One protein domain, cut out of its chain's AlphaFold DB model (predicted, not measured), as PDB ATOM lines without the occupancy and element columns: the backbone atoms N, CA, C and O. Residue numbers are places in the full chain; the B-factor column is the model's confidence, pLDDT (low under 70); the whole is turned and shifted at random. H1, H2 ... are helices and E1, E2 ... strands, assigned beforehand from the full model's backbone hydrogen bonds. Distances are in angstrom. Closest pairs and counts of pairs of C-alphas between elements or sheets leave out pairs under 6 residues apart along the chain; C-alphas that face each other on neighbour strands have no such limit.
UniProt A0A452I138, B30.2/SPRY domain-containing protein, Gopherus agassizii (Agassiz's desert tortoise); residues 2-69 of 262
ATOM      1  N   LEU A   2      31.708  17.374 -38.460       53.53
ATOM      2  CA  LEU A   2      32.398  16.856 -39.677       53.53
ATOM      3  C   LEU A   2      32.760  15.358 -39.611       53.53
ATOM      4  O   LEU A   2      32.624  14.635 -40.590       53.53
ATOM      5  N   ARG A   3      33.163  14.865 -38.433       49.03
ATOM      6  CA  ARG A   3      33.418  13.433 -38.207       49.03
ATOM      7  C   ARG A   3      32.156  12.567 -38.340       49.03
ATOM      8  O   ARG A   3      32.255  11.471 -38.855       49.03
ATOM      9  N   GLN A   4      30.994  13.045 -37.896       49.72
ATOM     10  CA  GLN A   4      29.727  12.305 -37.999       49.72
ATOM     11  C   GLN A   4      29.210  12.281 -39.436       49.72
ATOM     12  O   GLN A   4      28.730  11.247 -39.872       49.72
ATOM     13  N   ILE A   5      29.390  13.375 -40.184       53.12
ATOM     14  CA  ILE A   5      29.099  13.426 -41.623       53.12
ATOM     15  C   ILE A   5      29.971  12.410 -42.368       53.12
ATOM     16  O   ILE A   5      29.452  11.570 -43.090       53.12
ATOM     17  N   ARG A   6      31.285  12.394 -42.104       55.41
ATOM     18  CA  ARG A   6      32.214  11.413 -42.697       55.41
ATOM     19  C   ARG A   6      31.887   9.956 -42.352       55.41
ATOM     20  O   ARG A   6      32.204   9.073 -43.138       55.41
ATOM     21  N   GLU A   7      31.302   9.689 -41.186       53.50
ATOM     22  CA  GLU A   7      30.839   8.341 -40.828       53.50
ATOM     23  C   GLU A   7      29.489   8.004 -41.480       53.50
ATOM     24  O   GLU A   7      29.314   6.887 -41.954       53.50
ATOM     25  N   ALA A   8      28.560   8.963 -41.560       51.25
ATOM     26  CA  ALA A   8      27.256   8.781 -42.196       51.25
ATOM     27  C   ALA A   8      27.367   8.570 -43.714       51.25
ATOM     28  O   ALA A   8      26.616   7.777 -44.266       51.25
ATOM     29  N   ILE A   9      28.342   9.203 -44.374       56.41
ATOM     30  CA  ILE A   9      28.580   9.071 -45.823       56.41
ATOM     31  C   ILE A   9      29.096   7.676 -46.222       56.41
ATOM     32  O   ILE A   9      29.007   7.286 -47.378       56.41
ATOM     33  N   LYS A  10      29.552   6.853 -45.267       50.66
ATOM     34  CA  LYS A  10      29.877   5.439 -45.538       50.66
ATOM     35  C   LYS A  10      28.633   4.572 -45.782       50.66
ATOM     36  O   LYS A  10      28.765   3.391 -46.095       50.66
ATOM     37  N   ILE A  11      27.437   5.121 -45.574       50.81
ATOM     38  CA  ILE A  11      26.154   4.456 -45.792       50.81
ATOM     39  C   ILE A  11      25.670   4.824 -47.194       50.81
ATOM     40  O   ILE A  11      25.643   5.998 -47.549       50.81
ATOM     41  N   LYS A  12      25.262   3.829 -47.988       47.09
ATOM     42  CA  LYS A  12      24.682   4.045 -49.320       47.09
ATOM     43  C   LYS A  12      23.439   4.945 -49.216       47.09
ATOM     44  O   LYS A  12      22.513   4.592 -48.488       47.09
ATOM     45  N   ASN A  13      23.421   6.054 -49.959       55.28
ATOM     46  CA  ASN A  13      22.368   7.085 -49.976       55.28
ATOM     47  C   ASN A  13      22.094   7.706 -48.592       55.28
ATOM     48  O   ASN A  13      21.016   7.516 -48.020       55.28
ATOM     49  N   PRO A  14      23.060   8.439 -48.018       59.25
ATOM     50  CA  PRO A  14      22.907   8.994 -46.684       59.25
ATOM     51  C   PRO A  14      21.889  10.142 -46.687       59.25
ATOM     52  O   PRO A  14      21.969  11.058 -47.504       59.25
ATOM     53  N   ILE A  15      20.967  10.114 -45.725       67.56
ATOM     54  CA  ILE A  15      20.158  11.275 -45.345       67.56
ATOM     55  C   ILE A  15      20.675  11.747 -43.990       67.56
ATOM     56  O   ILE A  15      20.617  11.016 -43.000       67.56
ATOM     57  N   ILE A  16      21.207  12.962 -43.947       67.62
ATOM     58  CA  ILE A  16      21.740  13.581 -42.738       67.62
ATOM     59  C   ILE A  16      20.821  14.734 -42.361       67.62
ATOM     60  O   ILE A  16      20.751  15.740 -43.060       67.62
ATOM     61  N   VAL A  17      20.137  14.592 -41.229       72.88
ATOM     62  CA  VAL A  17      19.278  15.634 -40.659       72.88
ATOM     63  C   VAL A  17      19.930  16.162 -39.391       72.88
ATOM     64  O   VAL A  17      20.389  15.374 -38.562       72.88
ATOM     65  N   GLY A  18      19.984  17.479 -39.225       73.94
ATOM     66  CA  GLY A  18      20.572  18.056 -38.021       73.94
ATOM     67  C   GLY A  18      20.475  19.569 -37.928       73.94
ATOM     68  O   GLY A  18      20.149  20.251 -38.896       73.94
ATOM     69  N   ASP A  19      20.790  20.076 -36.740       70.81
ATOM     70  CA  ASP A  19      20.911  21.495 -36.433       70.81
ATOM     71  C   ASP A  19      22.355  21.961 -36.676       70.81
ATOM     72  O   ASP A  19      23.236  21.962 -35.812       70.81
ATOM     73  N   PHE A  20      22.638  22.353 -37.910       72.94
ATOM     74  CA  PHE A  20      23.958  22.821 -38.292       72.94
ATOM     75  C   PHE A  20      24.057  24.316 -38.008       72.94
ATOM     76  O   PHE A  20      23.435  25.147 -38.662       72.94
ATOM     77  N   ASN A  21      24.860  24.673 -37.008       78.00
ATOM     78  CA  ASN A  21      25.041  26.058 -36.579       78.00
ATOM     79  C   ASN A  21      26.003  26.832 -37.505       78.00
ATOM     80  O   ASN A  21      27.069  27.280 -37.074       78.00
ATOM     81  N   TYR A  22      25.628  26.966 -38.779       84.56
ATOM     82  CA  TYR A  22      26.371  27.673 -39.826       84.56
ATOM     83  C   TYR A  22      25.552  28.839 -40.422       84.56
ATOM     84  O   TYR A  22      25.170  28.804 -41.591       84.56
ATOM     85  N   PRO A  23      25.249  29.880 -39.624       84.81
ATOM     86  CA  PRO A  23      24.298  30.934 -39.991       84.81
ATOM     87  C   PRO A  23      24.778  31.895 -41.084       84.81
ATOM     88  O   PRO A  23      23.987  32.724 -41.522       84.81
ATOM     89  N   HIS A  24      26.051  31.844 -41.487       87.81
ATOM     90  CA  HIS A  24      26.608  32.748 -42.502       87.81
ATOM     91  C   HIS A  24      26.847  32.071 -43.849       87.81
ATOM     92  O   HIS A  24      27.455  32.683 -44.729       87.81
ATOM     93  N   ILE A  25      26.382  30.831 -44.008       87.38
ATOM     94  CA  ILE A  25      26.363  30.190 -45.312       87.38
ATOM     95  C   ILE A  25      25.316  30.896 -46.166       87.38
ATOM     96  O   ILE A  25      24.130  30.920 -45.836       87.38
ATOM     97  N   ASP A  26      25.779  31.433 -47.284       84.69
ATOM     98  CA  ASP A  26      24.923  31.790 -48.396       84.69
ATOM     99  C   ASP A  26      24.623  30.503 -49.167       84.69
ATOM    100  O   ASP A  26      25.458  29.998 -49.920       84.69
ATOM    101  N   TRP A  27      23.443  29.938 -48.918       81.69
ATOM    102  CA  TRP A  27      22.987  28.707 -49.560       81.69
ATOM    103  C   TRP A  27      22.599  28.907 -51.026       81.69
ATOM    104  O   TRP A  27      22.618  27.940 -51.785       81.69
ATOM    105  N   GLU A  28      22.284  30.138 -51.435       77.81
ATOM    106  CA  GLU A  28      21.963  30.472 -52.824       77.81
ATOM    107  C   GLU A  28      23.229  30.432 -53.681       77.81
ATOM    108  O   GLU A  28      23.245  29.811 -54.742       77.81
ATOM    109  N   HIS A  29      24.321  31.012 -53.189       79.00
ATOM    110  CA  HIS A  29      25.604  31.041 -53.895       79.00
ATOM    111  C   HIS A  29      26.545  29.903 -53.492       79.00
ATOM    112  O   HIS A  29      27.591  29.716 -54.112       79.00
ATOM    113  N   PHE A  30      26.175  29.132 -52.471       81.44
ATOM    114  CA  PHE A  30      26.993  28.082 -51.872       81.44
ATOM    115  C   PHE A  30      28.369  28.607 -51.425       81.44
ATOM    116  O   PHE A  30      29.415  28.039 -51.744       81.44
ATOM    117  N   THR A  31      28.380  29.735 -50.711       82.56
ATOM    118  CA  THR A  31      29.612  30.390 -50.239       82.56
ATOM    119  C   THR A  31      29.529  30.783 -48.769       82.56
ATOM    120  O   THR A  31      28.458  30.849 -48.170       82.56
ATOM    121  N   SER A  32      30.685  31.037 -48.157       88.94
ATOM    122  CA  SER A  32      30.776  31.649 -46.832       88.94
ATOM    123  C   SER A  32      32.104  32.387 -46.676       88.94
ATOM    124  O   SER A  32      33.115  32.000 -47.258       88.94
ATOM    125  N   GLY A  33      32.121  33.427 -45.840       89.38
ATOM    126  CA  GLY A  33      33.349  34.102 -45.404       89.38
ATOM    127  C   GLY A  33      34.074  33.409 -44.242       89.38
ATOM    128  O   GLY A  33      35.108  33.899 -43.784       89.38
ATOM    129  N   ARG A  34      33.542  32.301 -43.709       89.25
ATOM    130  CA  ARG A  34      34.096  31.611 -42.535       89.25
ATOM    131  C   ARG A  34      34.756  30.296 -42.919       89.25
ATOM    132  O   ARG A  34      34.111  29.384 -43.418       89.25
ATOM    133  N   ASN A  35      36.022  30.127 -42.537       84.75
ATOM    134  CA  ASN A  35      36.801  28.917 -42.835       84.75
ATOM    135  C   ASN A  35      36.133  27.594 -42.413       84.75
ATOM    136  O   ASN A  35      36.331  26.577 -43.069       84.75
ATOM    137  N   ALA A  36      35.387  27.572 -41.304       81.81
ATOM    138  CA  ALA A  36      34.697  26.358 -40.859       81.81
ATOM    139  C   ALA A  36      33.499  25.993 -41.754       81.81
ATOM    140  O   ALA A  36      33.228  24.812 -41.942       81.81
ATOM    141  N   GLU A  37      32.823  27.003 -42.300       87.81
ATOM    142  CA  GLU A  37      31.679  26.873 -43.206       87.81
ATOM    143  C   GLU A  37      32.150  26.532 -44.619       87.81
ATOM    144  O   GLU A  37      31.617  25.607 -45.212       87.81
ATOM    145  N   ILE A  38      33.225  27.171 -45.100       81.94
ATOM    146  CA  ILE A  38      33.884  26.816 -46.369       81.94
ATOM    147  C   ILE A  38      34.268  25.334 -46.368       81.94
ATOM    148  O   ILE A  38      33.852  24.595 -47.245       81.94
ATOM    149  N   LYS A  39      34.956  24.854 -45.323       80.00
ATOM    150  CA  LYS A  39      35.326  23.429 -45.214       80.00
ATOM    151  C   LYS A  39      34.122  22.489 -45.191       80.00
ATOM    152  O   LYS A  39      34.236  21.335 -45.599       80.00
ATOM    153  N   PHE A  40      33.004  22.940 -44.635       83.06
ATOM    154  CA  PHE A  40      31.769  22.169 -44.617       83.06
ATOM    155  C   PHE A  40      31.129  22.133 -46.010       83.06
ATOM    156  O   PHE A  40      30.796  21.045 -46.462       83.06
ATOM    157  N   LEU A  41      31.063  23.265 -46.715       80.56
ATOM    158  CA  LEU A  41      30.609  23.359 -48.108       80.56
ATOM    159  C   LEU A  41      31.486  22.525 -49.052       80.56
ATOM    160  O   LEU A  41      30.952  21.735 -49.823       80.56
ATOM    161  N   ASP A  42      32.811  22.612 -48.928       75.50
ATOM    162  CA  ASP A  42      33.759  21.772 -49.670       75.50
ATOM    163  C   ASP A  42      33.478  20.288 -49.415       75.50
ATOM    164  O   ASP A  42      33.406  19.501 -50.348       75.50
ATOM    165  N   THR A  43      33.215  19.912 -48.157       73.19
ATOM    166  CA  THR A  43      32.844  18.532 -47.816       73.19
ATOM    167  C   THR A  43      31.528  18.133 -48.491       73.19
ATOM    168  O   THR A  43      31.442  17.049 -49.047       73.19
ATOM    169  N   LEU A  44      30.490  18.972 -48.466       77.81
ATOM    170  CA  LEU A  44      29.231  18.650 -49.146       77.81
ATOM    171  C   LEU A  44      29.429  18.485 -50.660       77.81
ATOM    172  O   LEU A  44      28.884  17.544 -51.230       77.81
ATOM    173  N   ASN A  45      30.252  19.335 -51.279       71.44
ATOM    174  CA  ASN A  45      30.604  19.247 -52.696       71.44
ATOM    175  C   ASN A  45      31.380  17.970 -53.028       71.44
ATOM    176  O   ASN A  45      31.018  17.268 -53.968       71.44
ATOM    177  N   ASP A  46      32.413  17.650 -52.245       65.19
ATOM    178  CA  ASP A  46      33.258  16.466 -52.441       65.19
ATOM    179  C   ASP A  46      32.446  15.161 -52.408       65.19
ATOM    180  O   ASP A  46      32.824  14.177 -53.041       65.19
ATOM    181  N   TYR A  47      31.334  15.159 -51.667       62.75
ATOM    182  CA  TYR A  47      30.447  14.008 -51.495       62.75
ATOM    183  C   TYR A  47      29.085  14.166 -52.186       62.75
ATOM    184  O   TYR A  47      28.182  13.383 -51.904       62.75
ATOM    185  N   PHE A  48      28.928  15.153 -53.076       69.25
ATOM    186  CA  PHE A  48      27.702  15.389 -53.859       69.25
ATOM    187  C   PHE A  48      26.419  15.446 -53.009       69.25
ATOM    188  O   PHE A  48      25.358  14.981 -53.418       69.25
ATOM    189  N   MET A  49      26.515  15.993 -51.796       70.44
ATOM    190  CA  MET A  49      25.393  16.090 -50.867       70.44
ATOM    191  C   MET A  49      24.558  17.332 -51.182       70.44
ATOM    192  O   MET A  49      25.067  18.455 -51.158       70.44
ATOM    193  N   GLU A  50      23.258  17.150 -51.394       75.75
ATOM    194  CA  GLU A  50      22.323  18.250 -51.620       75.75
ATOM    195  C   GLU A  50      21.592  18.638 -50.339       75.75
ATOM    196  O   GLU A  50      21.055  17.789 -49.629       75.75
ATOM    197  N   GLN A  51      21.527  19.938 -50.063       79.88
ATOM    198  CA  GLN A  51      20.695  20.496 -49.002       79.88
ATOM    199  C   GLN A  51      19.270  20.717 -49.523       79.88
ATOM    200  O   GLN A  51      19.045  21.522 -50.425       79.88
ATOM    201  N   LEU A  52      18.300  20.014 -48.940       78.81
ATOM    202  CA  LEU A  52      16.917  19.983 -49.427       78.81
ATOM    203  C   LEU A  52      16.017  21.066 -48.814       78.81
ATOM    204  O   LEU A  52      14.981  21.397 -49.394       78.81
ATOM    205  N   VAL A  53      16.384  21.632 -47.660       77.38
ATOM    206  CA  VAL A  53      15.600  22.704 -47.024       77.38
ATOM    207  C   VAL A  53      15.921  24.034 -47.699       77.38
ATOM    208  O   VAL A  53      17.054  24.512 -47.630       77.38
ATOM    209  N   ARG A  54      14.912  24.621 -48.352       76.06
ATOM    210  CA  ARG A  54      15.041  25.852 -49.152       76.06
ATOM    211  C   ARG A  54      14.601  27.120 -48.427       76.06
ATOM    212  O   ARG A  54      14.917  28.211 -48.882       76.06
ATOM    213  N   GLU A  55      13.879  26.982 -47.320       75.56
ATOM    214  CA  GLU A  55      13.365  28.112 -46.546       75.56
ATOM    215  C   GLU A  55      14.187  28.313 -45.265       75.56
ATOM    216  O   GLU A  55      14.646  27.324 -44.679       75.56
ATOM    217  N   PRO A  56      14.373  29.565 -44.806       79.88
ATOM    218  CA  PRO A  56      14.980  29.837 -43.513       79.88
ATOM    219  C   PRO A  56      14.234  29.116 -42.393       79.88
ATOM    220  O   PRO A  56      13.010  29.184 -42.288       79.88
ATOM    221  N   THR A  57      14.974  28.435 -41.524       81.38
ATOM    222  CA  THR A  57      14.380  27.679 -40.413       81.38
ATOM    223  C   THR A  57      14.437  28.455 -39.102       81.38
ATOM    224  O   THR A  57      13.666  28.173 -38.184       81.38
ATOM    225  N   ARG A  58      15.327  29.456 -38.996       77.12
ATOM    226  CA  ARG A  58      15.466  30.330 -37.821       77.12
ATOM    227  C   ARG A  58      15.838  31.755 -38.229       77.12
ATOM    228  O   ARG A  58      16.998  32.054 -38.511       77.12
ATOM    229  N   GLY A  59      14.861  32.658 -38.181       85.25
ATOM    230  CA  GLY A  59      15.039  34.021 -38.684       85.25
ATOM    231  C   GLY A  59      15.312  33.991 -40.187       85.25
ATOM    232  O   GLY A  59      14.633  33.270 -40.903       85.25
ATOM    233  N   GLU A  60      16.338  34.711 -40.639       84.31
ATOM    234  CA  GLU A  60      16.769  34.733 -42.047       84.31
ATOM    235  C   GLU A  60      17.739  33.590 -42.409       84.31
ATOM    236  O   GLU A  60      18.194  33.499 -43.545       84.31
ATOM    237  N   ALA A  61      18.094  32.720 -41.455       77.25
ATOM    238  CA  ALA A  61      19.079  31.660 -41.660       77.25
ATOM    239  C   ALA A  61      18.440  30.266 -41.746       77.25
ATOM    240  O   ALA A  61      17.527  29.915 -40.991       77.25
ATOM    241  N   THR A  62      19.003  29.425 -42.614       81.31
ATOM    242  CA  THR A  62      18.704  27.989 -42.691       81.31
ATOM    243  C   THR A  62      19.713  27.230 -41.832       81.31
ATOM    244  O   THR A  62      20.884  27.125 -42.198       81.31
ATOM    245  N   LEU A  63      19.269  26.739 -40.670       78.62
ATOM    246  CA  LEU A  63      20.118  26.048 -39.686       78.62
ATOM    247  C   LEU A  63      19.724  24.587 -39.478       78.62
ATOM    248  O   LEU A  63      20.558  23.767 -39.105       78.62
ATOM    249  N   ASP A  64      18.465  24.249 -39.727       77.88
ATOM    250  CA  ASP A  64      17.988  22.874 -39.667       77.88
ATOM    251  C   ASP A  64      18.108  22.298 -41.086       77.88
ATOM    252  O   ASP A  64      17.355  22.656 -41.992       77.88
ATOM    253  N   LEU A  65      19.143  21.480 -41.309       77.31
ATOM    254  CA  LEU A  65      19.498  20.978 -42.637       77.31
ATOM    255  C   LEU A  65      19.001  19.548 -42.838       77.31
ATOM    256  O   LEU A  65      19.002  18.738 -41.907       77.31
ATOM    257  N   ILE A  66      18.638  19.244 -44.082       73.75
ATOM    258  CA  ILE A  66      18.377  17.894 -44.576       73.75
ATOM    259  C   ILE A  66      19.298  17.708 -45.772       73.75
ATOM    260  O   ILE A  66      19.009  18.185 -46.867       73.75
ATOM    261  N   LEU A  67      20.414  17.032 -45.539       77.38
ATOM    262  CA  LEU A  67      21.404  16.738 -46.560       77.38
ATOM    263  C   LEU A  67      21.130  15.344 -47.115       77.38
ATOM    264  O   LEU A  67      21.104  14.376 -46.354       77.38
ATOM    265  N   SER A  68      20.947  15.235 -48.421       71.44
ATOM    266  CA  SER A  68      20.713  13.970 -49.109       71.44
ATOM    267  C   SER A  68      21.842  13.682 -50.085       71.44
ATOM    268  O   SER A  68      22.182  14.532 -50.902       71.44
ATOM    269  N   GLY A  69      22.390  12.471 -50.019       61.00
ATOM    270  CA  GLY A  69      23.172  11.882 -51.109       61.00
ATOM    271  C   GLY A  69      22.325  10.990 -52.025       61.00
ATOM    272  O   GLY A  69      22.863  10.326 -52.905       61.00
TER     273      GLY A  69
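AT A GLANCE: This is residues 2 to 69 of the 262 residues of the protein "B30.2/SPRY domain-containing protein" of Gopherus agassizii (Agassiz's desert tortoise) (UniProt A0A452I138). A narrow two-stranded ribbon, E1 and E2, makes one side of this domain, and the helices H1 and H2 lie across from it, with the unnamed residues 20 to 34 leading from the ribbon over to H2 and residues 47 to 63 leading back. Much of the model is loop: the loop at Lys 12 and the loop at Gly 59 make the two ends of its longest extent, and residues 50 to 51 pair briefly with residues 67 to 68 of E2. The printed part has 68 residues with two named helices and two named strands in the order H1, E1, H2, E2; the sheet, E1 - E2, is antiparallel. The class is mixed, helices and strands, with under half of the residues in named elements. The whole is compact, with a radius of gyration of the C-alphas of 11.4 A, and rounded, spanning 32 by 22 by 18 A.

HOW THE PARTS SIT: Start with H1, residues 2 to 8, and go over a short link of 6 residues to E1, residues 15 to 19; their closest C-alphas, those of Ala 8 and Ile 16, are 7.3 A apart. A long link leads on to H2, residues 35 to 46. H1 and H2 are close but not clearly touching, the closest C-alphas being those of Leu 2 and Phe 40 at 7.3 A. The two helices run the same way at a shallow tilt of 23 degrees. In both, every O i to N i+4 pair is within hydrogen-bond range. Another long link leads to E2, residues 64 to 68, the antiparallel neighbour of E1, with 166 degrees between their directions. Look there for N 16 and O 67, 2.8 A apart, and N 65 and O 18, 2.9 A apart, both within hydrogen-bond range. C-alphas 17 and 66 face each other at 4.6 A. H1 and E2 are apart.

IN THESE COORDINATES: Find C-alpha 2 at (32.398, 16.856, -39.677); from there H1 runs 9.9 A to Ala 8. E1 goes from Ile 15 to Asp 19, 13.6 A. H2, the longest helix, begins at C-alpha 35 at (36.801, 28.917, -42.835) and runs 16.1 A to Asp 46. E2 covers 13.3 A from Asp 64 to C-alpha 68 at (20.713, 13.970, -49.109).

THE WHOLE: The two C-alphas farthest apart in the domain, those of Lys 12 and Gly 59, are 33.2 A apart. The printed part, residues 2 to 69, has no cut. Its long links are E1 to H2, of 15 residues, and H2 to E2, of 17. The mean pLDDT of the printed part is 73.2; look for values under 70 at residues 2 to 16, 46 to 48 and 69.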